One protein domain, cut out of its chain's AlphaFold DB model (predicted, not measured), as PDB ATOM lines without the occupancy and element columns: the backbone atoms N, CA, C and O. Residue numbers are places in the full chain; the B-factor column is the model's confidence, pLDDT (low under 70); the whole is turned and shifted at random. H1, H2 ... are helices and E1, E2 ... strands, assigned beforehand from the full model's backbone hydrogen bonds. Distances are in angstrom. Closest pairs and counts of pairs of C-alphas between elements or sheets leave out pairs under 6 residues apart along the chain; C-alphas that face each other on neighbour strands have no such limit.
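This is residues 7 to 174 of the 177 residues of an uncharacterized protein of Caldiarchaeum subterraneum (UniProt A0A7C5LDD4). Two sheets lie face to face as a sandwich, a five-stranded slab of E2 to E6 and a smaller one of E8, E7, E1 and E9, near each other at E5 and E8 and wider apart at E2 and E9, where residues 120 to 132 pass from one sheet to the other. H3, H5 and H6 lie over the slab's other face, H4 follows on from H3, and the short H1 and H2 lie by the smaller sheet. You have 168 printed residues here, with six named helices and nine named strands in the order E1 H1 E2 E3 E4 E5 E6 E7 E8 H2 E9 H3 H4 H5 H6; the class is mixed, helices and strands. The larger sheet runs E2 E3 E4 E5 E6, antiparallel throughout, and the smaller runs E8 E7 E1 E9, mixed. The whole is compact, with a radius of gyration of the C-alphas of 15.6 A and spans of 42 by 41 by 30 A.

Find C-alpha 7 at (307.466, 276.153, 283.336); from there E1 runs 17.1 A through residues 7 to 12, and H1, residues 13 to 16, follows. Next come E2, residues 19 to 26, 21.5 A, and E3, residues 30 to 37, 22.7 A. Look for C-alpha 47 at (291.102, 284.983, 289.132), where E4, the longest strand, begins; it covers residues 47 to 55 and 26.0 A. E5 is residues 61 to 68, 20.8 A, and E6 is residues 71 to 76. E7 takes residues 86 to 92, 19.4 A, E8 residues 97 to 100, H2 residues 111 to 114 and E9 residues 116 to 119. Then come H3, residues 133 to 136, H4, residues 138 to 144, and H5, residues 156 to 160. H6, residues 165 to 173, 12.2 A, ends at C-alpha 173, (297.160, 259.639, 299.495).

Start with the twisted sheet E2 to E6, a meander, each strand the antiparallel neighbour of the one before. In the hairpin of E3 and E4 you find N 33 and O 51 at 2.9 A; in that of E5 and E6, N 66 and O 73 at 3.0 A. In the other sheet E7 and E1 are parallel at 19 degrees, with N 10 and O 89 at 2.9 A, while E1 and E9 are antiparallel at 137 degrees, with N 117 and O 11 at 2.8 A. E8, H2 and E9 form a split strand-helix-strand unit, two strands of one sheet with a helix between them along the chain and with E7 and E1 between them in the sheet, and its crossover is right-handed. Across the sandwich, the closest C-alphas of E5 and E8 are those of Arg 68 and His 97, 5.3 A; E2 and E9 are apart. H6 is on the larger sheet, at a height of 10.1 A over the sheet; H3 and H5 only graze it. H3 and H4 only just touch, only at the corner, with 3 pairs of C-alphas within 8 A, the closest Tyr 134 and Ala 140 at 5.1 A. H1 is on the smaller sheet, and H2 only grazes that sheet. Every O i to N i+4 pair is within hydrogen-bond range in H4, H5 and H6; H1, H2 and H3 are too short for such a pair.

The C-alphas farthest apart are those of Asp 84 and Pro 146, 43.9 A. The printed part has no cut. The long links are E9 to H3, where residues 124 to 125 pair in parallel with residues 23 to 24 of E2, and H4 to H5. The mean pLDDT of the printed part is 80.4; residues 111 to 114, residue 138 and residues 148 to 174 are under 70.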
ATOM      1  N   LEU A   7     308.923 276.193 283.484       91.06
ATOM      2  CA  LEU A   7     307.466 276.153 283.336       91.06
ATOM      3  C   LEU A   7     307.033 276.552 281.916       91.06
ATOM      4  O   LEU A   7     307.307 277.667 281.472       91.06
ATOM      5  N   ARG A   8     306.427 275.592 281.209       93.19
ATOM      6  CA  ARG A   8     305.536 275.682 280.035       93.19
ATOM      7  C   ARG A   8     304.097 275.996 280.438       93.19
ATOM      8  O   ARG A   8     303.522 275.134 281.082       93.19
ATOM      9  N   ALA A   9     303.490 277.122 280.064       94.56
ATOM     10  CA  ALA A   9     302.043 277.281 280.226       94.56
ATOM     11  C   ALA A   9     301.337 277.601 278.909       94.56
ATOM     12  O   ALA A   9     301.878 278.314 278.058       94.56
ATOM     13  N   TYR A  10     300.129 277.065 278.774       94.06
ATOM     14  CA  TYR A  10     299.276 277.162 277.598       94.06
ATOM     15  C   TYR A  10     297.862 277.581 278.013       94.06
ATOM     16  O   TYR A  10     297.387 277.154 279.063       94.06
ATOM     17  N   MET A  11     297.190 278.393 277.202       92.81
ATOM     18  CA  MET A  11     295.776 278.756 277.385       92.81
ATOM     19  C   MET A  11     295.121 279.084 276.043       92.81
ATOM     20  O   MET A  11     295.821 279.247 275.039       92.81
ATOM     21  N   GLU A  12     293.791 279.144 276.008       89.62
ATOM     22  CA  GLU A  12     293.038 279.509 274.801       89.62
ATOM     23  C   GLU A  12     293.378 280.938 274.360       89.62
ATOM     24  O   GLU A  12     293.615 281.815 275.192       89.62
ATOM     25  N   GLU A  13     293.409 281.182 273.046       88.12
ATOM     26  CA  GLU A  13     293.751 282.494 272.473       88.12
ATOM     27  C   GLU A  13     292.894 283.636 273.044       88.12
ATOM     28  O   GLU A  13     293.418 284.711 273.352       88.12
ATOM     29  N   ASP A  14     291.605 283.377 273.266       87.44
ATOM     30  CA  ASP A  14     290.658 284.362 273.796       87.44
ATOM     31  C   ASP A  14     290.977 284.779 275.245       87.44
ATOM     32  O   ASP A  14     290.718 285.923 275.630       87.44
ATOM     33  N   GLU A  15     291.632 283.913 276.026       90.00
ATOM     34  CA  GLU A  15     292.002 284.194 277.419       90.00
ATOM     35  C   GLU A  15     293.329 284.952 277.557       90.00
ATOM     36  O   GLU A  15     293.602 285.559 278.595       90.00
ATOM     37  N   VAL A  16     294.152 285.013 276.505       89.19
ATOM     38  CA  VAL A  16     295.469 285.673 276.565       89.19
ATOM     39  C   VAL A  16     295.351 287.170 276.880       89.19
ATOM     40  O   VAL A  16     296.184 287.721 277.596       89.19
ATOM     41  N   ASN A  17     294.308 287.847 276.390       88.44
ATOM     42  CA  ASN A  17     294.079 289.273 276.674       88.44
ATOM     43  C   ASN A  17     293.575 289.534 278.108       88.44
ATOM     44  O   ASN A  17     293.664 290.659 278.632       88.44
ATOM     45  N   ASN A  18     293.000 288.499 278.714       91.06
ATOM     46  CA  ASN A  18     292.462 288.496 280.062       91.06
ATOM     47  C   ASN A  18     293.530 288.110 281.102       91.06
ATOM     48  O   ASN A  18     293.462 288.556 282.249       91.06
ATOM     49  N   PHE A  19     294.556 287.369 280.683       93.88
ATOM     50  CA  PHE A  19     295.719 287.029 281.491       93.88
ATOM     51  C   PHE A  19     296.529 288.272 281.891       93.88
ATOM     52  O   PHE A  19     296.869 289.123 281.064       93.88
ATOM     53  N   GLU A  20     296.850 288.387 283.178       93.75
ATOM     54  CA  GLU A  20     297.646 289.480 283.734       93.75
ATOM     55  C   GLU A  20     299.115 289.097 283.859       93.75
ATOM     56  O   GLU A  20     299.983 289.763 283.289       93.75
ATOM     57  N   ASN A  21     299.413 288.068 284.658       94.38
ATOM     58  CA  ASN A  21     300.787 287.684 284.963       94.38
ATOM     59  C   ASN A  21     300.883 286.318 285.660       94.38
ATOM     60  O   ASN A  21     299.892 285.771 286.144       94.38
ATOM     61  N   VAL A  22     302.114 285.810 285.775       95.19
ATOM     62  CA  VAL A  22     302.469 284.760 286.737       95.19
ATOM     63  C   VAL A  22     303.205 285.395 287.912       95.19
ATOM     64  O   VAL A  22     304.181 286.127 287.723       95.19
ATOM     65  N   TYR A  23     302.793 285.068 289.131       94.69
ATOM     66  CA  TYR A  23     303.506 285.449 290.344       94.69
ATOM     67  C   TYR A  23     304.048 284.223 291.070       94.69
ATOM     68  O   TYR A  23     303.342 283.238 291.249       94.69
ATOM     69  N   ARG A  24     305.300 284.285 291.521       93.62
ATOM     70  CA  ARG A  24     305.980 283.160 292.167       93.62
ATOM     71  C   ARG A  24     306.212 283.413 293.645       93.62
ATOM     72  O   ARG A  24     306.966 284.311 294.022       93.62
ATOM     73  N   GLU A  25     305.607 282.556 294.456       89.31
ATOM     74  CA  GLU A  25     305.889 282.385 295.878       89.31
ATOM     75  C   GLU A  25     306.878 281.216 296.038       89.31
ATOM     76  O   GLU A  25     306.715 280.159 295.426       89.31
ATOM     77  N   THR A  26     307.933 281.392 296.834       86.31
ATOM     78  CA  THR A  26     308.969 280.363 297.039       86.31
ATOM     79  C   THR A  26     309.123 280.051 298.517       86.31
ATOM     80  O   THR A  26     309.369 280.946 299.326       86.31
ATOM     81  N   GLY A  27     309.013 278.769 298.855       82.88
ATOM     82  CA  GLY A  27     309.361 278.224 300.161       82.88
ATOM     83  C   GLY A  27     310.621 277.364 300.098       82.88
ATOM     84  O   GLY A  27     311.248 277.213 299.055       82.88
ATOM     85  N   THR A  28     310.991 276.762 301.230       81.50
ATOM     86  CA  THR A  28     312.201 275.925 301.329       81.50
ATOM     87  C   THR A  28     312.150 274.678 300.443       81.50
ATOM     88  O   THR A  28     313.179 274.261 299.935       81.50
ATOM     89  N   ARG A  29     310.967 274.068 300.283       83.00
ATOM     90  CA  ARG A  29     310.757 272.826 299.509       83.00
ATOM     91  C   ARG A  29     309.561 272.907 298.568       83.00
ATOM     92  O   ARG A  29     308.994 271.888 298.182       83.00
ATOM     93  N   TYR A  30     309.130 274.118 298.238       85.62
ATOM     94  CA  TYR A  30     308.016 274.302 297.323       85.62
ATOM     95  C   TYR A  30     308.124 275.607 296.550       85.62
ATOM     96  O   TYR A  30     308.733 276.583 296.997       85.62
ATOM     97  N   VAL A  31     307.449 275.619 295.411       89.62
ATOM     98  CA  VAL A  31     307.146 276.807 294.622       89.62
ATOM     99  C   VAL A  31     305.646 276.823 294.369       89.62
ATOM    100  O   VAL A  31     305.060 275.776 294.102       89.62
ATOM    101  N   ILE A  32     305.031 278.000 294.463       91.56
ATOM    102  CA  ILE A  32     303.674 278.224 293.969       91.56
ATOM    103  C   ILE A  32     303.751 279.269 292.869       91.56
ATOM    104  O   ILE A  32     304.134 280.413 293.123       91.56
ATOM    105  N   ASP A  33     303.400 278.856 291.659       94.69
ATOM    106  CA  ASP A  33     303.181 279.736 290.523       94.69
ATOM    107  C   ASP A  33     301.694 280.081 290.463       94.69
ATOM    108  O   ASP A  33     300.847 279.223 290.224       94.69
ATOM    109  N   TRP A  34     301.380 281.340 290.739       95.00
ATOM    110  CA  TRP A  34     300.039 281.897 290.696       95.00
ATOM    111  C   TRP A  34     299.791 282.510 289.330       95.00
ATOM    112  O   TRP A  34     300.376 283.542 288.999       95.00
ATOM    113  N   PHE A  35     298.929 281.878 288.549       95.81
ATOM    114  CA  PHE A  35     298.467 282.400 287.275       95.81
ATOM    115  C   PHE A  35     297.279 283.315 287.528       95.81
ATOM    116  O   PHE A  35     296.331 282.910 288.200       95.81
ATOM    117  N   VAL A  36     297.366 284.556 287.052       94.81
ATOM    118  CA  VAL A  36     296.378 285.585 287.374       94.81
ATOM    119  C   VAL A  36     295.724 286.112 286.113       94.81
ATOM    120  O   VAL A  36     296.418 286.546 285.195       94.81
ATOM    121  N   TRP A  37     294.395 286.120 286.106       94.19
ATOM    122  CA  TRP A  37     293.556 286.771 285.101       94.19
ATOM    123  C   TRP A  37     292.792 287.926 285.737       94.19
ATOM    124  O   TRP A  37     292.543 287.929 286.943       94.19
ATOM    125  N   LYS A  38     292.365 288.898 284.928       92.56
ATOM    126  CA  LYS A  38     291.572 290.043 285.413       92.56
ATOM    127  C   LYS A  38     290.236 289.601 286.015       92.56
ATOM    128  O   LYS A  38     289.726 290.260 286.920       92.56
ATOM    129  N   THR A  39     289.653 288.528 285.480       84.62
ATOM    130  CA  THR A  39     288.378 287.921 285.894       84.62
ATOM    131  C   THR A  39     288.218 286.559 285.205       84.62
ATOM    132  O   THR A  39     288.742 286.373 284.118       84.62
ATOM    133  N   ASP A  40     287.489 285.618 285.801       75.94
ATOM    134  CA  ASP A  40     287.071 284.332 285.200       75.94
ATOM    135  C   ASP A  40     285.651 284.384 284.595       75.94
ATOM    136  O   ASP A  40     285.022 283.364 284.326       75.94
ATOM    137  N   GLY A  41     285.063 285.583 284.484       72.19
ATOM    138  CA  GLY A  41     283.667 285.783 284.083       72.19
ATOM    139  C   GLY A  41     282.621 285.364 285.129       72.19
ATOM    140  O   GLY A  41     281.462 285.772 285.019       72.19
ATOM    141  N   SER A  42     283.010 284.617 286.165       76.88
ATOM    142  CA  SER A  42     282.136 284.175 287.258       76.88
ATOM    143  C   SER A  42     282.148 285.154 288.429       76.88
ATOM    144  O   SER A  42     281.114 285.379 289.068       76.88
ATOM    145  N   PHE A  43     283.298 285.774 288.700       79.75
ATOM    146  CA  PHE A  43     283.478 286.706 289.804       79.75
ATOM    147  C   PHE A  43     284.041 288.067 289.359       79.75
ATOM    148  O   PHE A  43     284.800 288.162 288.394       79.75
ATOM    149  N   PRO A  44     283.700 289.157 290.082       81.06
ATOM    150  CA  PRO A  44     284.122 290.516 289.737       81.06
ATOM    151  C   PRO A  44     285.532 290.876 290.248       81.06
ATOM    152  O   PRO A  44     285.836 292.056 290.421       81.06
ATOM    153  N   TRP A  45     286.373 289.894 290.564       86.44
ATOM    154  CA  TRP A  45     287.748 290.094 291.034       86.44
ATOM    155  C   TRP A  45     288.721 289.250 290.208       86.44
ATOM    156  O   TRP A  45     288.267 288.331 289.525       86.44
ATOM    157  N   PRO A  46     290.037 289.535 290.293       91.62
ATOM    158  CA  PRO A  46     291.040 288.742 289.602       91.62
ATOM    159  C   PRO A  46     290.932 287.265 289.947       91.62
ATOM    160  O   PRO A  46     290.750 286.911 291.114       91.62
ATOM    161  N   ASP A  47     291.061 286.421 288.939       90.88
ATOM    162  CA  ASP A  47     291.102 284.983 289.132       90.88
ATOM    163  C   ASP A  47     292.545 284.536 289.350       90.88
ATOM    164  O   ASP A  47     293.452 285.005 288.667       90.88
ATOM    165  N   TRP A  48     292.757 283.683 290.348       92.56
ATOM    166  CA  TRP A  48     294.078 283.260 290.808       92.56
ATOM    167  C   TRP A  48     294.129 281.743 290.823       92.56
ATOM    168  O   TRP A  48     293.634 281.121 291.771       92.56
ATOM    169  N   GLU A  49     294.807 281.156 289.841       93.00
ATOM    170  CA  GLU A  49     294.967 279.710 289.764       93.00
ATOM    171  C   GLU A  49     296.380 279.261 290.154       93.00
ATOM    172  O   GLU A  49     297.369 279.655 289.527       93.00
ATOM    173  N   PRO A  50     296.516 278.460 291.229       92.56
ATOM    174  CA  PRO A  50     297.805 277.983 291.692       92.56
ATOM    175  C   PRO A  50     298.271 276.739 290.938       92.56
ATOM    176  O   PRO A  50     297.545 275.750 290.817       92.56
ATOM    177  N   LEU A  51     299.557 276.738 290.603       94.06
ATOM    178  CA  LEU A  51     300.366 275.547 290.400       94.06
ATOM    179  C   LEU A  51     301.367 275.426 291.549       94.06
ATOM    180  O   LEU A  51     302.321 276.193 291.656       94.06
ATOM    181  N   LEU A  52     301.162 274.436 292.407       91.38
ATOM    182  CA  LEU A  52     302.109 274.043 293.438       91.38
ATOM    183  C   LEU A  52     303.080 273.010 292.868       91.38
ATOM    184  O   LEU A  52     302.651 271.998 292.325       91.38
ATOM    185  N   THR A  53     304.372 273.218 293.087       90.38
ATOM    186  CA  THR A  53     305.413 272.205 292.885       90.38
ATOM    187  C   THR A  53     306.124 271.951 294.207       90.38
ATOM    188  O   THR A  53     306.577 272.897 294.853       90.38
ATOM    189  N   VAL A  54     306.233 270.684 294.607       85.44
ATOM    190  CA  VAL A  54     306.926 270.248 295.827       85.44
ATOM    191  C   VAL A  54     308.197 269.498 295.454       85.44
ATOM    192  O   VAL A  54     308.198 268.665 294.543       85.44
ATOM    193  N   PHE A  55     309.267 269.776 296.191       83.56
ATOM    194  CA  PHE A  55     310.595 269.222 295.963       83.56
ATOM    195  C   PHE A  55     311.036 268.315 297.110       83.56
ATOM    196  O   PHE A  55     310.687 268.530 298.272       83.56
ATOM    197  N   SER A  56     311.844 267.317 296.769       81.31
ATOM    198  CA  SER A  56     312.592 266.503 297.720       81.31
ATOM    199  C   SER A  56     313.734 267.299 298.363       81.31
ATOM    200  O   SER A  56     313.998 268.447 298.014       81.31
ATOM    201  N   GLU A  57     314.463 266.665 299.283       75.50
ATOM    202  CA  GLU A  57     315.702 267.230 299.844       75.50
ATOM    203  C   GLU A  57     316.816 267.398 298.805       75.50
ATOM    204  O   GLU A  57     317.715 268.213 298.986       75.50
ATOM    205  N   GLU A  58     316.744 266.628 297.720       83.75
ATOM    206  CA  GLU A  58     317.712 266.606 296.623       83.75
ATOM    207  C   GLU A  58     317.308 267.563 295.482       83.75
ATOM    208  O   GLU A  58     317.837 267.462 294.379       83.75
ATOM    209  N   ASP A  59     316.367 268.485 295.734       81.56
ATOM    210  CA  ASP A  59     315.797 269.431 294.758       81.56
ATOM    211  C   ASP A  59     315.063 268.762 293.572       81.56
ATOM    212  O   ASP A  59     314.847 269.365 292.517       81.56
ATOM    213  N   ASP A  60     314.625 267.517 293.752       84.25
ATOM    214  CA  ASP A  60     313.871 266.752 292.759       84.25
ATOM    215  C   ASP A  60     312.364 266.992 292.908       84.25
ATOM    216  O   ASP A  60     311.834 266.886 294.014       84.25
ATOM    217  N   VAL A  61     311.639 267.232 291.807       86.81
ATOM    218  CA  VAL A  61     310.167 267.329 291.854       86.81
ATOM    219  C   VAL A  61     309.581 266.016 292.375       86.81
ATOM    220  O   VAL A  61     309.890 264.944 291.852       86.81
ATOM    221  N   LYS A  62     308.737 266.101 293.406       84.81
ATOM    222  CA  LYS A  62     308.034 264.963 294.016       84.81
ATOM    223  C   LYS A  62     306.579 264.902 293.595       84.81
ATOM    224  O   LYS A  62     306.093 263.845 293.209       84.81
ATOM    225  N   THR A  63     305.906 266.039 293.661       87.44
ATOM    226  CA  THR A  63     304.506 266.157 293.289       87.44
ATOM    227  C   THR A  63     304.221 267.567 292.809       87.44
ATOM    228  O   THR A  63     304.860 268.532 293.246       87.44
ATOM    229  N   CYS A  64     303.247 267.672 291.918       90.38
ATOM    230  CA  CYS A  64     302.639 268.931 291.550       90.38
ATOM    231  C   CYS A  64     301.156 268.895 291.914       90.38
ATOM    232  O   CYS A  64     300.525 267.844 291.868       90.38
ATOM    233  N   ALA A  65     300.581 270.041 292.248       89.38
ATOM    234  CA  ALA A  65     299.149 270.148 292.471       89.38
ATOM    235  C   ALA A  65     298.597 271.411 291.824       89.38
ATOM    236  O   ALA A  65     299.225 272.468 291.860       89.38
ATOM    237  N   VAL A  66     297.399 271.299 291.266       91.19
ATOM    238  CA  VAL A  66     296.643 272.426 290.710       91.19
ATOM    239  C   VAL A  66     295.267 272.470 291.335       91.19
ATOM    240  O   VAL A  66     294.796 271.472 291.890       91.19
ATOM    241  N   ARG A  67     294.597 273.611 291.232       87.31
ATOM    242  CA  ARG A  67     293.224 273.755 291.699       87.31
ATOM    243  C   ARG A  67     292.277 273.892 290.518       87.31
ATOM    244  O   ARG A  67     292.377 274.829 289.755       87.31
ATOM    245  N   ARG A  68     291.330 272.967 290.390       83.50
ATOM    246  CA  ARG A  68     290.278 272.993 289.373       83.50
ATOM    247  C   ARG A  68     288.927 273.116 290.054       83.50
ATOM    248  O   ARG A  68     288.596 272.281 290.896       83.50
ATOM    249  N   ALA A  69     288.150 274.142 289.709       79.19
ATOM    250  CA  ALA A  69     286.835 274.397 290.305       79.19
ATOM    251  C   ALA A  69     286.864 274.354 291.850       79.19
ATOM    252  O   ALA A  69     286.048 273.689 292.488       79.19
ATOM    253  N   PHE A  70     287.861 275.022 292.445       75.56
ATOM    254  CA  PHE A  70     288.122 275.057 293.894       75.56
ATOM    255  C   PHE A  70     288.480 273.713 294.553       75.56
ATOM    256  O   PHE A  70     288.517 273.615 295.785       75.56
ATOM    257  N   ARG A  71     288.804 272.693 293.752       76.62
ATOM    258  CA  ARG A  71     289.269 271.382 294.209       76.62
ATOM    259  C   ARG A  71     290.703 271.145 293.786       76.62
ATOM    260  O   ARG A  71     291.068 271.340 292.632       76.62
ATOM    261  N   TRP A  72     291.521 270.708 294.727       80.75
ATOM    262  CA  TRP A  72     292.906 270.375 294.439       80.75
ATOM    263  C   TRP A  72     293.003 269.009 293.769       80.75
ATOM    264  O   TRP A  72     292.392 268.045 294.220       80.75
ATOM    265  N   THR A  73     293.792 268.949 292.704       83.50
ATOM    266  CA  THR A  73     294.198 267.717 292.025       83.50
ATOM    267  C   THR A  73     295.702 267.580 292.185       83.50
ATOM    268  O   THR A  73     296.435 268.531 291.909       83.50
ATOM    269  N   VAL A  74     296.146 266.422 292.662       85.25
ATOM    270  CA  VAL A  74     297.551 266.120 292.951       85.25
ATOM    271  C   VAL A  74     298.068 265.153 291.894       85.25
ATOM    272  O   VAL A  74     297.386 264.188 291.572       85.25
ATOM    273  N   TYR A  75     299.265 265.421 291.386       86.81
ATOM    274  CA  TYR A  75     299.972 264.621 290.395       86.81
ATOM    275  C   TYR A  75     301.297 264.157 290.993       86.81
ATOM    276  O   TYR A  75     302.094 264.974 291.475       86.81
ATOM    277  N   GLN A  76     301.543 262.857 290.977       86.56
ATOM    278  CA  GLN A  76     302.808 262.258 291.375       86.56
ATOM    279  C   GLN A  76     303.855 262.417 290.270       86.56
ATOM    280  O   GLN A  76     303.530 262.526 289.087       86.56
ATOM    281  N   LYS A  77     305.141 262.437 290.646       87.94
ATOM    282  CA  LYS A  77     306.264 262.593 289.703       87.94
ATOM    283  C   LYS A  77     306.190 261.626 288.514       87.94
ATOM    284  O   LYS A  77     306.537 262.014 287.405       87.94
ATOM    285  N   ASP A  78     305.791 260.381 288.750       89.38
ATOM    286  CA  ASP A  78     305.716 259.307 287.754       89.38
ATOM    287  C   ASP A  78     304.520 259.425 286.800       89.38
ATOM    288  O   ASP A  78     304.540 258.834 285.723       89.38
ATOM    289  N   GLU A  79     303.521 260.240 287.138       91.56
ATOM    290  CA  GLU A  79     302.404 260.565 286.248       91.56
ATOM    291  C   GLU A  79     302.761 261.694 285.273       91.56
ATOM    292  O   GLU A  79     302.235 261.747 284.157       91.56
ATOM    293  N   ILE A  80     303.652 262.601 285.685       93.00
ATOM    294  CA  ILE A  80     303.982 263.828 284.956       93.00
ATOM    295  C   ILE A  80     304.920 263.517 283.785       93.00
ATOM    296  O   ILE A  80     306.021 262.986 283.948       93.00
ATOM    297  N   ALA A  81     304.510 263.928 282.587       93.12
ATOM    298  CA  ALA A  81     305.293 263.770 281.369       93.12
ATOM    299  C   ALA A  81     306.156 265.014 281.125       93.12
ATOM    300  O   ALA A  81     305.819 265.877 280.312       93.12
ATOM    301  N   PHE A  82     307.280 265.107 281.839       89.88
ATOM    302  CA  PHE A  82     308.263 266.172 281.630       89.88
ATOM    303  C   PHE A  82     308.863 266.110 280.220       89.88
ATOM    304  O   PHE A  82     309.270 265.047 279.750       89.88
ATOM    305  N   GLN A  83     308.993 267.269 279.574       85.25
ATOM    306  CA  GLN A  83     309.738 267.417 278.324       85.25
ATOM    307  C   GLN A  83     310.968 268.284 278.564       85.25
ATOM    308  O   GLN A  83     310.830 269.473 278.831       85.25
ATOM    309  N   ASP A  84     312.167 267.705 278.484       86.06
ATOM    310  CA  ASP A  84     313.436 268.419 278.705       86.06
ATOM    311  C   ASP A  84     313.477 269.195 280.044       86.06
ATOM    312  O   ASP A  84     313.825 270.378 280.084       86.06
ATOM    313  N   ASP A  85     313.068 268.545 281.144       85.94
ATOM    314  CA  ASP A  85     312.931 269.134 282.493       85.94
ATOM    315  C   ASP A  85     311.945 270.318 282.587       85.94
ATOM    316  O   ASP A  85     312.002 271.140 283.512       85.94
ATOM    317  N   VAL A  86     311.025 270.421 281.625       90.25
ATOM    318  CA  VAL A  86     309.955 271.415 281.626       90.25
ATOM    319  C   VAL A  86     308.663 270.792 282.135       90.25
ATOM    320  O   VAL A  86     308.181 269.797 281.595       90.25
ATOM    321  N   LEU A  87     308.101 271.410 283.174       92.88
ATOM    322  CA  LEU A  87     306.741 271.170 283.633       92.88
ATOM    323  C   LEU A  87     305.784 271.944 282.729       92.88
ATOM    324  O   LEU A  87     305.968 273.146 282.528       92.88
ATOM    325  N   GLU A  88     304.776 271.271 282.190       94.50
ATOM    326  CA  GLU A  88     303.801 271.879 281.289       94.50
ATOM    327  C   GLU A  88     302.408 271.881 281.922       94.50
ATOM    328  O   GLU A  88     301.947 270.859 282.430       94.50
ATOM    329  N   ILE A  89     301.751 273.040 281.887       95.25
ATOM    330  CA  ILE A  89     300.388 273.259 282.371       95.25
ATOM    331  C   ILE A  89     299.533 273.884 281.268       95.25
ATOM    332  O   ILE A  89     299.998 274.726 280.500       95.25
ATOM    333  N   LEU A  90     298.287 273.451 281.181       94.19
ATOM    334  CA  LEU A  90     297.277 273.931 280.255       94.19
ATOM    335  C   LEU A  90     296.098 274.486 281.054       94.19
ATOM    336  O   LEU A  90     295.707 273.873 282.042       94.19
ATOM    337  N   PHE A  91     295.533 275.608 280.619       93.56
ATOM    338  CA  PHE A  91     294.315 276.188 281.177       93.56
ATOM    339  C   PHE A  91     293.185 276.106 280.146       93.56
ATOM    340  O   PHE A  91     293.292 276.693 279.069       93.56
ATOM    341  N   GLU A  92     292.126 275.364 280.476       88.88
ATOM    342  CA  GLU A  92     290.986 275.120 279.584       88.88
ATOM    343  C   GLU A  92     289.769 275.990 279.918       88.88
ATOM    344  O   GLU A  92     289.325 276.054 281.072       88.88
ATOM    345  N   GLY A  93     289.159 276.549 278.873       85.38
ATOM    346  CA  GLY A  93     287.934 277.333 278.931       85.38
ATOM    347  C   GLY A  93     288.032 278.614 279.761       85.38
ATOM    348  O   GLY A  93     289.057 278.957 280.343       85.38
ATOM    349  N   GLN A  94     286.891 279.293 279.872       83.38
ATOM    350  CA  GLN A  94     286.754 280.579 280.576       83.38
ATOM    351  C   GLN A  94     286.935 280.484 282.099       83.38
ATOM    352  O   GLN A  94     287.146 281.489 282.763       83.38
ATOM    353  N   ASN A  95     286.844 279.273 282.660       82.56
ATOM    354  CA  ASN A  95     287.091 279.023 284.086       82.56
ATOM    355  C   ASN A  95     288.543 278.601 284.354       82.56
ATOM    356  O   ASN A  95     288.818 278.039 285.412       82.56
ATOM    357  N   HIS A  96     289.424 278.747 283.357       90.12
ATOM    358  CA  HIS A  96     290.857 278.480 283.447       90.12
ATOM    359  C   HIS A  96     291.174 277.144 284.120       90.12
ATOM    360  O   HIS A  96     292.011 277.068 285.010       90.12
ATOM    361  N   HIS A  97     290.488 276.066 283.744       89.94
ATOM    362  CA  HIS A  97     290.675 274.793 284.426       89.94
ATOM    363  C   HIS A  97     292.098 274.270 284.185       89.94
ATOM    364  O   HIS A  97     292.418 273.927 283.045       89.94
ATOM    365  N   PRO A  98     292.948 274.172 285.224       93.00
ATOM    366  CA  PRO A  98     294.331 273.782 285.030       93.00
ATOM    367  C   PRO A  98     294.474 272.269 284.879       93.00
ATOM    368  O   PRO A  98     293.901 271.484 285.643       93.00
ATOM    369  N   ILE A  99     295.321 271.866 283.938       92.94
ATOM    370  CA  ILE A  99     295.717 270.484 283.672       92.94
ATOM    371  C   ILE A  99     297.239 270.440 283.569       92.94
ATOM    372  O   ILE A  99     297.833 271.205 282.816       92.94
ATOM    373  N   ILE A 100     297.883 269.539 284.310       94.75
ATOM    374  CA  ILE A 100     299.314 269.257 284.137       94.75
ATOM    375  C   ILE A 100     299.474 268.202 283.045       94.75
ATOM    376  O   ILE A 100     298.682 267.260 282.968       94.75
ATOM    377  N   ARG A 101     300.512 268.331 282.211       94.75
ATOM    378  CA  ARG A 101     300.826 267.301 281.221       94.75
ATOM    379  C   ARG A 101     301.246 266.013 281.919       94.75
ATOM    380  O   ARG A 101     302.304 265.937 282.546       94.75
ATOM    381  N   THR A 102     300.437 264.982 281.751       94.69
ATOM    382  CA  THR A 102     300.731 263.617 282.174       94.69
ATOM    383  C   THR A 102     300.968 262.741 280.951       94.69
ATOM    384  O   THR A 102     300.722 263.143 279.809       94.69
ATOM    385  N   TYR A 103     301.416 261.506 281.168       92.19
ATOM    386  CA  TYR A 103     301.482 260.524 280.082       92.19
ATOM    387  C   TYR A 103     300.095 260.218 279.482       92.19
ATOM    388  O   TYR A 103     299.998 259.893 278.297       92.19
ATOM    389  N   SER A 104     299.020 260.368 280.268       90.31
ATOM    390  CA  SER A 104     297.637 260.149 279.827       90.31
ATOM    391  C   SER A 104     296.997 261.359 279.138       90.31
ATOM    392  O   SER A 104     296.173 261.148 278.255       90.31
ATOM    393  N   SER A 105     297.388 262.594 279.477       87.06
ATOM    394  CA  SER A 105     296.838 263.838 278.901       87.06
ATOM    395  C   SER A 105     297.699 264.445 277.789       87.06
ATOM    396  O   SER A 105     297.467 265.568 277.352       87.06
ATOM    397  N   HIS A 106     298.725 263.735 277.310       81.56
ATOM    398  CA  HIS A 106     299.687 264.301 276.358       81.56
ATOM    399  C   HIS A 106     299.045 264.810 275.051       81.56
ATOM    400  O   HIS A 106     299.575 265.740 274.443       81.56
ATOM    401  N   GLU A 107     297.920 264.224 274.624       82.75
ATOM    402  CA  GLU A 107     297.185 264.657 273.429       82.75
ATOM    403  C   GLU A 107     296.484 266.009 273.619       82.75
ATOM    404  O   GLU A 107     296.369 266.767 272.654       82.75
ATOM    405  N   ASP A 108     296.089 266.356 274.850       82.12
ATOM    406  CA  ASP A 108     295.427 267.631 275.172       82.12
ATOM    407  C   ASP A 108     296.360 268.820 274.895       82.12
ATOM    408  O   ASP A 108     295.936 269.913 274.519       82.12
ATOM    409  N   PHE A 109     297.667 268.572 274.984       83.31
ATOM    410  CA  PHE A 109     298.714 269.548 274.726       83.31
ATOM    411  C   PHE A 109     299.169 269.617 273.255       83.31
ATOM    412  O   PHE A 109     300.130 270.330 272.950       83.31
ATOM    413  N   ASP A 110     298.514 268.915 272.320       77.19
ATOM    414  CA  ASP A 110     298.778 269.082 270.884       77.19
ATOM    415  C   ASP A 110     298.222 270.432 270.403       77.19
ATOM    416  O   ASP A 110     297.099 270.556 269.908       77.19
ATOM    417  N   THR A 111     299.046 271.474 270.531       65.81
ATOM    418  CA  THR A 111     298.706 272.864 270.182       65.81
ATOM    419  C   THR A 111     298.273 273.045 268.725       65.81
ATOM    420  O   THR A 111     297.606 274.025 268.405       65.81
ATOM    421  N   ARG A 112     298.584 272.094 267.831       62.66
ATOM    422  CA  ARG A 112     298.132 272.109 266.428       62.66
ATOM    423  C   ARG A 112     296.658 271.751 266.262       62.66
ATOM    424  O   ARG A 112     296.096 272.026 265.205       62.66
ATOM    425  N   LYS A 113     296.059 271.100 267.259       63.66
ATOM    426  CA  LYS A 113     294.658 270.664 267.235       63.66
ATOM    427  C   LYS A 113     293.751 271.558 268.073       63.66
ATOM    428  O   LYS A 113     292.584 271.699 267.723       63.66
ATOM    429  N   ASN A 114     294.290 272.172 269.127       66.38
ATOM    430  CA  ASN A 114     293.468 272.700 270.215       66.38
ATOM    431  C   ASN A 114     293.515 274.234 270.396       66.38
ATOM    432  O   ASN A 114     293.062 274.726 271.417       66.38
ATOM    433  N   ASN A 115     294.028 275.009 269.425       81.62
ATOM    434  CA  ASN A 115     294.060 276.490 269.460       81.62
ATOM    435  C   ASN A 115     294.638 277.103 270.757       81.62
ATOM    436  O   ASN A 115     294.281 278.214 271.152       81.62
ATOM    437  N   PHE A 116     295.549 276.392 271.423       88.62
ATOM    438  CA  PHE A 116     296.216 276.895 272.617       88.62
ATOM    439  C   PHE A 116     297.472 277.678 272.255       88.62
ATOM    440  O   PHE A 116     298.313 277.222 271.473       88.62
ATOM    441  N   LEU A 117     297.636 278.837 272.886       90.44
ATOM    442  CA  LEU A 117     298.828 279.659 272.778       90.44
ATOM    443  C   LEU A 117     299.725 279.436 273.990       90.44
ATOM    444  O   LEU A 117     299.276 279.425 275.136       90.44
ATOM    445  N   GLN A 118     301.021 279.272 273.730       91.38
ATOM    446  CA  GLN A 118     302.015 279.286 274.794       91.38
ATOM    447  C   GLN A 118     302.154 280.712 275.328       91.38
ATOM    448  O   GLN A 118     302.407 281.640 274.559       91.38
ATOM    449  N   ILE A 119     302.077 280.876 276.646       90.00
ATOM    450  CA  ILE A 119     302.331 282.161 277.297       90.00
ATOM    451  C   ILE A 119     303.773 282.270 277.794       90.00
ATOM    452  O   ILE A 119     304.439 281.283 278.122       90.00
ATOM    453  N   SER A 120     304.277 283.501 277.850       83.12
ATOM    454  CA  SER A 120     305.600 283.774 278.406       83.12
ATOM    455  C   SER A 120     305.544 283.744 279.933       83.12
ATOM    456  O   SER A 120     305.107 284.701 280.565       83.12
ATOM    457  N   CYS A 121     306.044 282.669 280.536       77.81
ATOM    458  CA  CYS A 121     306.156 282.543 281.986       77.81
ATOM    459  C   CYS A 121     307.482 283.135 282.483       77.81
ATOM    460  O   CYS A 121     308.463 282.414 282.663       77.81
ATOM    461  N   THR A 122     307.508 284.444 282.739       85.06
ATOM    462  CA  THR A 122     308.594 285.078 283.505       85.06
ATOM    463  C   THR A 122     308.019 285.563 284.831       85.06
ATOM    464  O   THR A 122     307.595 286.716 284.920       85.06
ATOM    465  N   PRO A 123     307.930 284.688 285.847       86.69
ATOM    466  CA  PRO A 123     307.134 284.990 287.020       86.69
ATOM    467  C   PRO A 123     307.745 286.107 287.867       86.69
ATOM    468  O   PRO A 123     308.933 286.081 288.210       86.69
ATOM    469  N   ALA A 124     306.912 287.069 288.259       90.56
ATOM    470  CA  ALA A 124     307.289 288.101 289.213       90.56
ATOM    471  C   ALA A 124     307.308 287.517 290.631       90.56
ATOM    472  O   ALA A 124     306.380 286.826 291.044       90.56
ATOM    473  N   ARG A 125     308.364 287.785 291.405       90.38
ATOM    474  CA  ARG A 125     308.444 287.298 292.790       90.38
ATOM    475  C   ARG A 125     307.430 288.018 293.670       90.38
ATOM    476  O   ARG A 125     307.369 289.244 293.638       90.38
ATOM    477  N   ILE A 126     306.727 287.256 294.499       92.25
ATOM    478  CA  ILE A 126     305.814 287.776 295.517       92.25
ATOM    479  C   ILE A 126     306.056 287.098 296.860       92.25
ATOM    480  O   ILE A 126     306.648 286.018 296.948       92.25
ATOM    481  N   GLN A 127     305.605 287.746 297.923       85.44
ATOM    482  CA  GLN A 127     305.508 287.142 299.237       85.44
ATOM    483  C   GLN A 127     304.150 286.497 299.419       85.44
ATOM    484  O   GLN A 127     303.226 286.684 298.627       85.44
ATOM    485  N   LYS A 128     304.024 285.792 300.547       77.62
ATOM    486  CA  LYS A 128     302.752 285.259 300.983       77.62
ATOM    487  C   LYS A 128     301.711 286.393 300.942       77.62
ATOM    488  O   LYS A 128     300.867 286.427 300.061       77.62
ATOM    489  N   ASN A 129     301.794 287.396 301.799       85.06
ATOM    490  CA  ASN A 129     300.701 288.361 302.008       85.06
ATOM    491  C   ASN A 129     300.234 289.188 300.785       85.06
ATOM    492  O   ASN A 129     299.214 289.861 300.897       85.06
ATOM    493  N   ASP A 130     300.911 289.099 299.639       89.12
ATOM    494  CA  ASP A 130     300.486 289.697 298.372       89.12
ATOM    495  C   ASP A 130     299.333 288.927 297.692       89.12
ATOM    496  O   ASP A 130     298.550 289.519 296.952       89.12
ATOM    497  N   VAL A 131     299.188 287.620 297.954       88.44
ATOM    498  CA  VAL A 131     298.092 286.807 297.392       88.44
ATOM    499  C   VAL A 131     296.813 287.010 298.210       88.44
ATOM    500  O   VAL A 131     296.845 286.806 299.434       88.44
ATOM    501  N   PRO A 132     295.674 287.326 297.568       89.25
ATOM    502  CA  PRO A 132     294.404 287.494 298.257       89.25
ATOM    503  C   PRO A 132     293.994 286.269 299.082       89.25
ATOM    504  O   PRO A 132     294.173 285.122 298.674       89.25
ATOM    505  N   GLU A 133     293.369 286.503 300.237       84.38
ATOM    506  CA  GLU A 133     292.954 285.428 301.148       84.38
ATOM    507  C   GLU A 133     292.011 284.419 300.479       84.38
ATOM    508  O   GLU A 133     292.184 283.222 300.663       84.38
ATOM    509  N   TYR A 134     291.084 284.877 299.630       81.69
ATOM    510  CA  TYR A 134     290.158 283.999 298.902       81.69
ATOM    511  C   TYR A 134     290.862 283.053 297.924       81.69
ATOM    512  O   TYR A 134     290.396 281.940 297.693       81.69
ATOM    513  N   ALA A 135     291.988 283.490 297.356       85.31
ATOM    514  CA  ALA A 135     292.775 282.696 296.426       85.31
ATOM    515  C   ALA A 135     293.582 281.622 297.162       85.31
ATOM    516  O   ALA A 135     293.961 280.617 296.568       85.31
ATOM    517  N   ARG A 136     293.815 281.792 298.462       80.88
ATOM    518  CA  ARG A 136     294.556 280.850 299.303       80.88
ATOM    519  C   ARG A 136     293.668 279.909 300.071       80.88
ATOM    520  O   ARG A 136     293.910 278.709 300.103       80.88
ATOM    521  N   ASP A 137     292.668 280.475 300.721       73.94
ATOM    522  CA  ASP A 137     291.730 279.764 301.554       73.94
ATOM    523  C   ASP A 137     290.362 279.799 300.885       73.94
ATOM    524  O   ASP A 137     289.633 280.792 300.913       73.94
ATOM    525  N   SER A 138     289.993 278.671 300.290       68.75
ATOM    526  CA  SER A 138     288.681 278.490 299.687       68.75
ATOM    527  C   SER A 138     287.547 278.551 300.727       68.75
ATOM    528  O   SER A 138     286.406 278.828 300.358       68.75
ATOM    529  N   LYS A 139     287.818 278.428 302.039       72.31
ATOM    530  CA  LYS A 139     286.826 278.757 303.084       72.31
ATOM    531  C   LYS A 139     286.478 280.233 303.111       72.31
ATOM    532  O   LYS A 139     285.329 280.574 303.393       72.31
ATOM    533  N   ALA A 140     287.429 281.113 302.809       71.25
ATOM    534  CA  ALA A 140     287.153 282.542 302.735       71.25
ATOM    535  C   ALA A 140     286.155 282.845 301.601       71.25
ATOM    536  O   ALA A 140     285.334 283.756 301.735       71.25
ATOM    537  N   LEU A 141     286.144 282.031 300.532       71.44
ATOM    538  CA  LEU A 141     285.087 282.068 299.518       71.44
ATOM    539  C   LEU A 141     283.742 281.593 300.073       71.44
ATOM    540  O   LEU A 141     282.748 282.250 299.801       71.44
ATOM    541  N   LEU A 142     283.683 280.533 300.890       74.69
ATOM    542  CA  LEU A 142     282.425 280.085 301.518       74.69
ATOM    543  C   LEU A 142     281.817 281.134 302.447       74.69
ATOM    544  O   LEU A 142     280.599 281.296 302.476       74.69
ATOM    545  N   TRP A 143     282.651 281.843 303.210       74.94
ATOM    546  CA  TRP A 143     282.172 282.911 304.085       74.94
ATOM    547  C   TRP A 143     281.532 284.047 303.283       74.94
ATOM    548  O   TRP A 143     280.470 284.545 303.657       74.94
ATOM    549  N   LYS A 144     282.142 284.417 302.151       70.75
ATOM    550  CA  LYS A 144     281.594 285.439 301.252       70.75
ATOM    551  C   LYS A 144     280.419 284.924 300.403       70.75
ATOM    552  O   LYS A 144     279.499 285.688 300.129       70.75
ATOM    553  N   PHE A 145     280.430 283.646 300.019       74.94
ATOM    554  CA  PHE A 145     279.469 282.995 299.117       74.94
ATOM    555  C   PHE A 145     279.068 281.611 299.647       74.94
ATOM    556  O   PHE A 145     279.554 280.580 299.170       74.94
ATOM    557  N   PRO A 146     278.128 281.554 300.607       75.94
ATOM    558  CA  PRO A 146     277.722 280.297 301.239       75.94
ATOM    559  C   PRO A 146     277.164 279.243 300.269       75.94
ATOM    560  O   PRO A 146     277.172 278.052 300.579       75.94
ATOM    561  N   SER A 147     276.697 279.659 299.087       74.88
ATOM    562  CA  SER A 147     276.204 278.774 298.024       74.88
ATOM    563  C   SER A 147     277.286 277.866 297.424       74.88
ATOM    564  O   SER A 147     276.948 276.841 296.836       74.88
ATOM    565  N   LEU A 148     278.576 278.175 297.606       67.81
ATOM    566  CA  LEU A 148     279.697 277.406 297.048       67.81
ATOM    567  C   LEU A 148     280.083 276.161 297.871       67.81
ATOM    568  O   LEU A 148     281.061 275.487 297.549       67.81
ATOM    569  N   LYS A 149     279.310 275.808 298.909       67.44
ATOM    570  CA  LYS A 149     279.621 274.727 299.868       67.44
ATOM    571  C   LYS A 149     279.994 273.380 299.233       67.44
ATOM    572  O   LYS A 149     280.779 272.642 299.814       67.44
ATOM    573  N   HIS A 150     279.458 273.052 298.059       61.09
ATOM    574  CA  HIS A 150     279.711 271.771 297.388       61.09
ATOM    575  C   HIS A 150     280.977 271.744 296.509       61.09
ATOM    576  O   HIS A 150     281.375 270.672 296.046       61.09
ATOM    577  N   PHE A 151     281.619 272.891 296.272       60.50
ATOM    578  CA  PHE A 151     282.760 273.013 295.357       60.50
ATOM    579  C   PHE A 151     284.116 273.098 296.071       60.50
ATOM    580  O   PHE A 151     285.139 272.820 295.461       60.50
ATOM    581  N   VAL A 152     284.134 273.403 297.369       61.34
ATOM    582  CA  VAL A 152     285.360 273.739 298.106       61.34
ATOM    583  C   VAL A 152     286.018 272.510 298.750       61.34
ATOM    584  O   VAL A 152     285.418 271.865 299.608       61.34
ATOM    585  N   VAL A 153     287.270 272.217 298.372       61.12
ATOM    586  CA  VAL A 153     288.168 271.270 299.069       61.12
ATOM    587  C   VAL A 153     289.432 272.017 299.518       61.12
ATOM    588  O   VAL A 153     289.984 272.825 298.770       61.12
ATOM    589  N   GLU A 154     289.902 271.774 300.743       59.47
ATOM    590  CA  GLU A 154     290.965 272.560 301.386       59.47
ATOM    591  C   GLU A 154     292.281 271.789 301.538       59.47
ATOM    592  O   GLU A 154     292.396 270.913 302.391       59.47
ATOM    593  N   LEU A 155     293.310 272.173 300.777       54.97
ATOM    594  CA  LEU A 155     294.674 271.640 300.939       54.97
ATOM    595  C   LEU A 155     295.730 272.712 301.242       54.97
ATOM    596  O   LEU A 155     296.796 272.404 301.768       54.97
ATOM    597  N   TYR A 156     295.429 273.987 300.998       52.81
ATOM    598  CA  TYR A 156     296.418 275.066 301.068       52.81
ATOM    599  C   TYR A 156     297.066 275.257 302.459       52.81
ATOM    600  O   TYR A 156     298.296 275.339 302.531       52.81
ATOM    601  N   PRO A 157     296.327 275.242 303.594       55.97
ATOM    602  CA  PRO A 157     296.954 275.339 304.916       55.97
ATOM    603  C   PRO A 157     297.817 274.122 305.277       55.97
ATOM    604  O   PRO A 157     298.755 274.259 306.063       55.97
ATOM    605  N   TYR A 158     297.507 272.948 304.717       53.88
ATOM    606  CA  TYR A 158     298.207 271.686 304.974       53.88
ATOM    607  C   TYR A 158     299.528 271.597 304.203       53.88
ATOM    608  O   TYR A 158     300.530 271.149 304.761       53.88
ATOM    609  N   VAL A 159     299.539 272.101 302.969       50.84
ATOM    610  CA  VAL A 159     300.721 272.191 302.102       50.84
ATOM    611  C   VAL A 159     301.748 273.199 302.632       50.84
ATOM    612  O   VAL A 159     302.944 272.930 302.613       50.84
ATOM    613  N   VAL A 160     301.306 274.367 303.112       47.53
ATOM    614  CA  VAL A 160     302.212 275.495 303.412       47.53
ATOM    615  C   VAL A 160     302.769 275.469 304.846       47.53
ATOM    616  O   VAL A 160     303.826 276.046 305.094       47.53
ATOM    617  N   ASN A 161     302.102 274.804 305.799       44.09
ATOM    618  CA  ASN A 161     302.446 274.888 307.232       44.09
ATOM    619  C   ASN A 161     303.009 273.597 307.860       44.09
ATOM    620  O   ASN A 161     303.005 273.483 309.086       44.09
ATOM    621  N   THR A 162     303.496 272.628 307.080       39.41
ATOM    622  CA  THR A 162     303.986 271.357 307.648       39.41
ATOM    623  C   THR A 162     305.500 271.194 307.445       39.41
ATOM    624  O   THR A 162     305.957 271.166 306.300       39.41
ATOM    625  N   PRO A 163     306.307 271.073 308.521       39.94
ATOM    626  CA  PRO A 163     307.657 270.532 308.427       39.94
ATOM    627  C   PRO A 163     307.543 269.066 307.986       39.94
ATOM    628  O   PRO A 163     306.962 268.248 308.689       39.94
ATOM    629  N   SER A 164     308.065 268.793 306.791       45.22
ATOM    630  CA  SER A 164     307.801 267.631 305.928       45.22
ATOM    631  C   SER A 164     306.374 267.598 305.351       45.22
ATOM    632  O   SER A 164     305.442 266.995 305.870       45.22
ATOM    633  N   VAL A 165     306.215 268.266 304.204       45.28
ATOM    634  CA  VAL A 165     305.068 268.093 303.292       45.28
ATOM    635  C   VAL A 165     304.859 266.605 302.947       45.28
ATOM    636  O   VAL A 165     303.732 266.190 302.695       45.28
ATOM    637  N   ASP A 166     305.914 265.792 303.041       46.38
ATOM    638  CA  ASP A 166     305.916 264.360 302.745       46.38
ATOM    639  C   ASP A 166     304.953 263.535 303.625       46.38
ATOM    640  O   ASP A 166     304.222 262.705 303.094       46.38
ATOM    641  N   GLU A 167     304.861 263.772 304.940       47.66
ATOM    642  CA  GLU A 167     304.043 262.922 305.833       47.66
ATOM    643  C   GLU A 167     302.532 263.155 305.667       47.66
ATOM    644  O   GLU A 167     301.745 262.209 305.656       47.66
ATOM    645  N   LYS A 168     302.117 264.409 305.462       47.12
ATOM    646  CA  LYS A 168     300.703 264.763 305.251       47.12
ATOM    647  C   LYS A 168     300.220 264.466 303.840       47.12
ATOM    648  O   LYS A 168     299.059 264.118 303.664       47.12
ATOM    649  N   VAL A 169     301.090 264.591 302.837       47.91
ATOM    650  CA  VAL A 169     300.770 264.149 301.474       47.91
ATOM    651  C   VAL A 169     300.598 262.628 301.455       47.91
ATOM    652  O   VAL A 169     299.625 262.157 300.884       47.91
ATOM    653  N   VAL A 170     301.428 261.860 302.173       47.44
ATOM    654  CA  VAL A 170     301.212 260.411 302.371       47.44
ATOM    655  C   VAL A 170     299.890 260.113 303.104       47.44
ATOM    656  O   VAL A 170     299.171 259.194 302.711       47.44
ATOM    657  N   GLU A 171     299.516 260.900 304.118       48.97
ATOM    658  CA  GLU A 171     298.223 260.772 304.821       48.97
ATOM    659  C   GLU A 171     297.018 261.058 303.901       48.97
ATOM    660  O   GLU A 171     296.003 260.367 303.955       48.97
ATOM    661  N   LEU A 172     297.138 262.033 303.000       45.03
ATOM    662  CA  LEU A 172     296.102 262.381 302.021       45.03
ATOM    663  C   LEU A 172     296.007 261.380 300.855       45.03
ATOM    664  O   LEU A 172     294.938 261.232 300.271       45.03
ATOM    665  N   LEU A 173     297.098 260.677 300.534       43.72
ATOM    666  CA  LEU A 173     297.160 259.639 299.495       43.72
ATOM    667  C   LEU A 173     296.754 258.241 299.993       43.72
ATOM    668  O   LEU A 173     296.648 257.318 299.193       43.72
ATOM    669  N   SER A 174     296.526 258.058 301.298       44.09
ATOM    670  CA  SER A 174     296.174 256.762 301.907       44.09
ATOM    671  C   SER A 174     294.671 256.569 302.165       44.09
ATOM    672  O   SER A 174     294.284 255.609 302.828       44.09
TER     673      SER A 174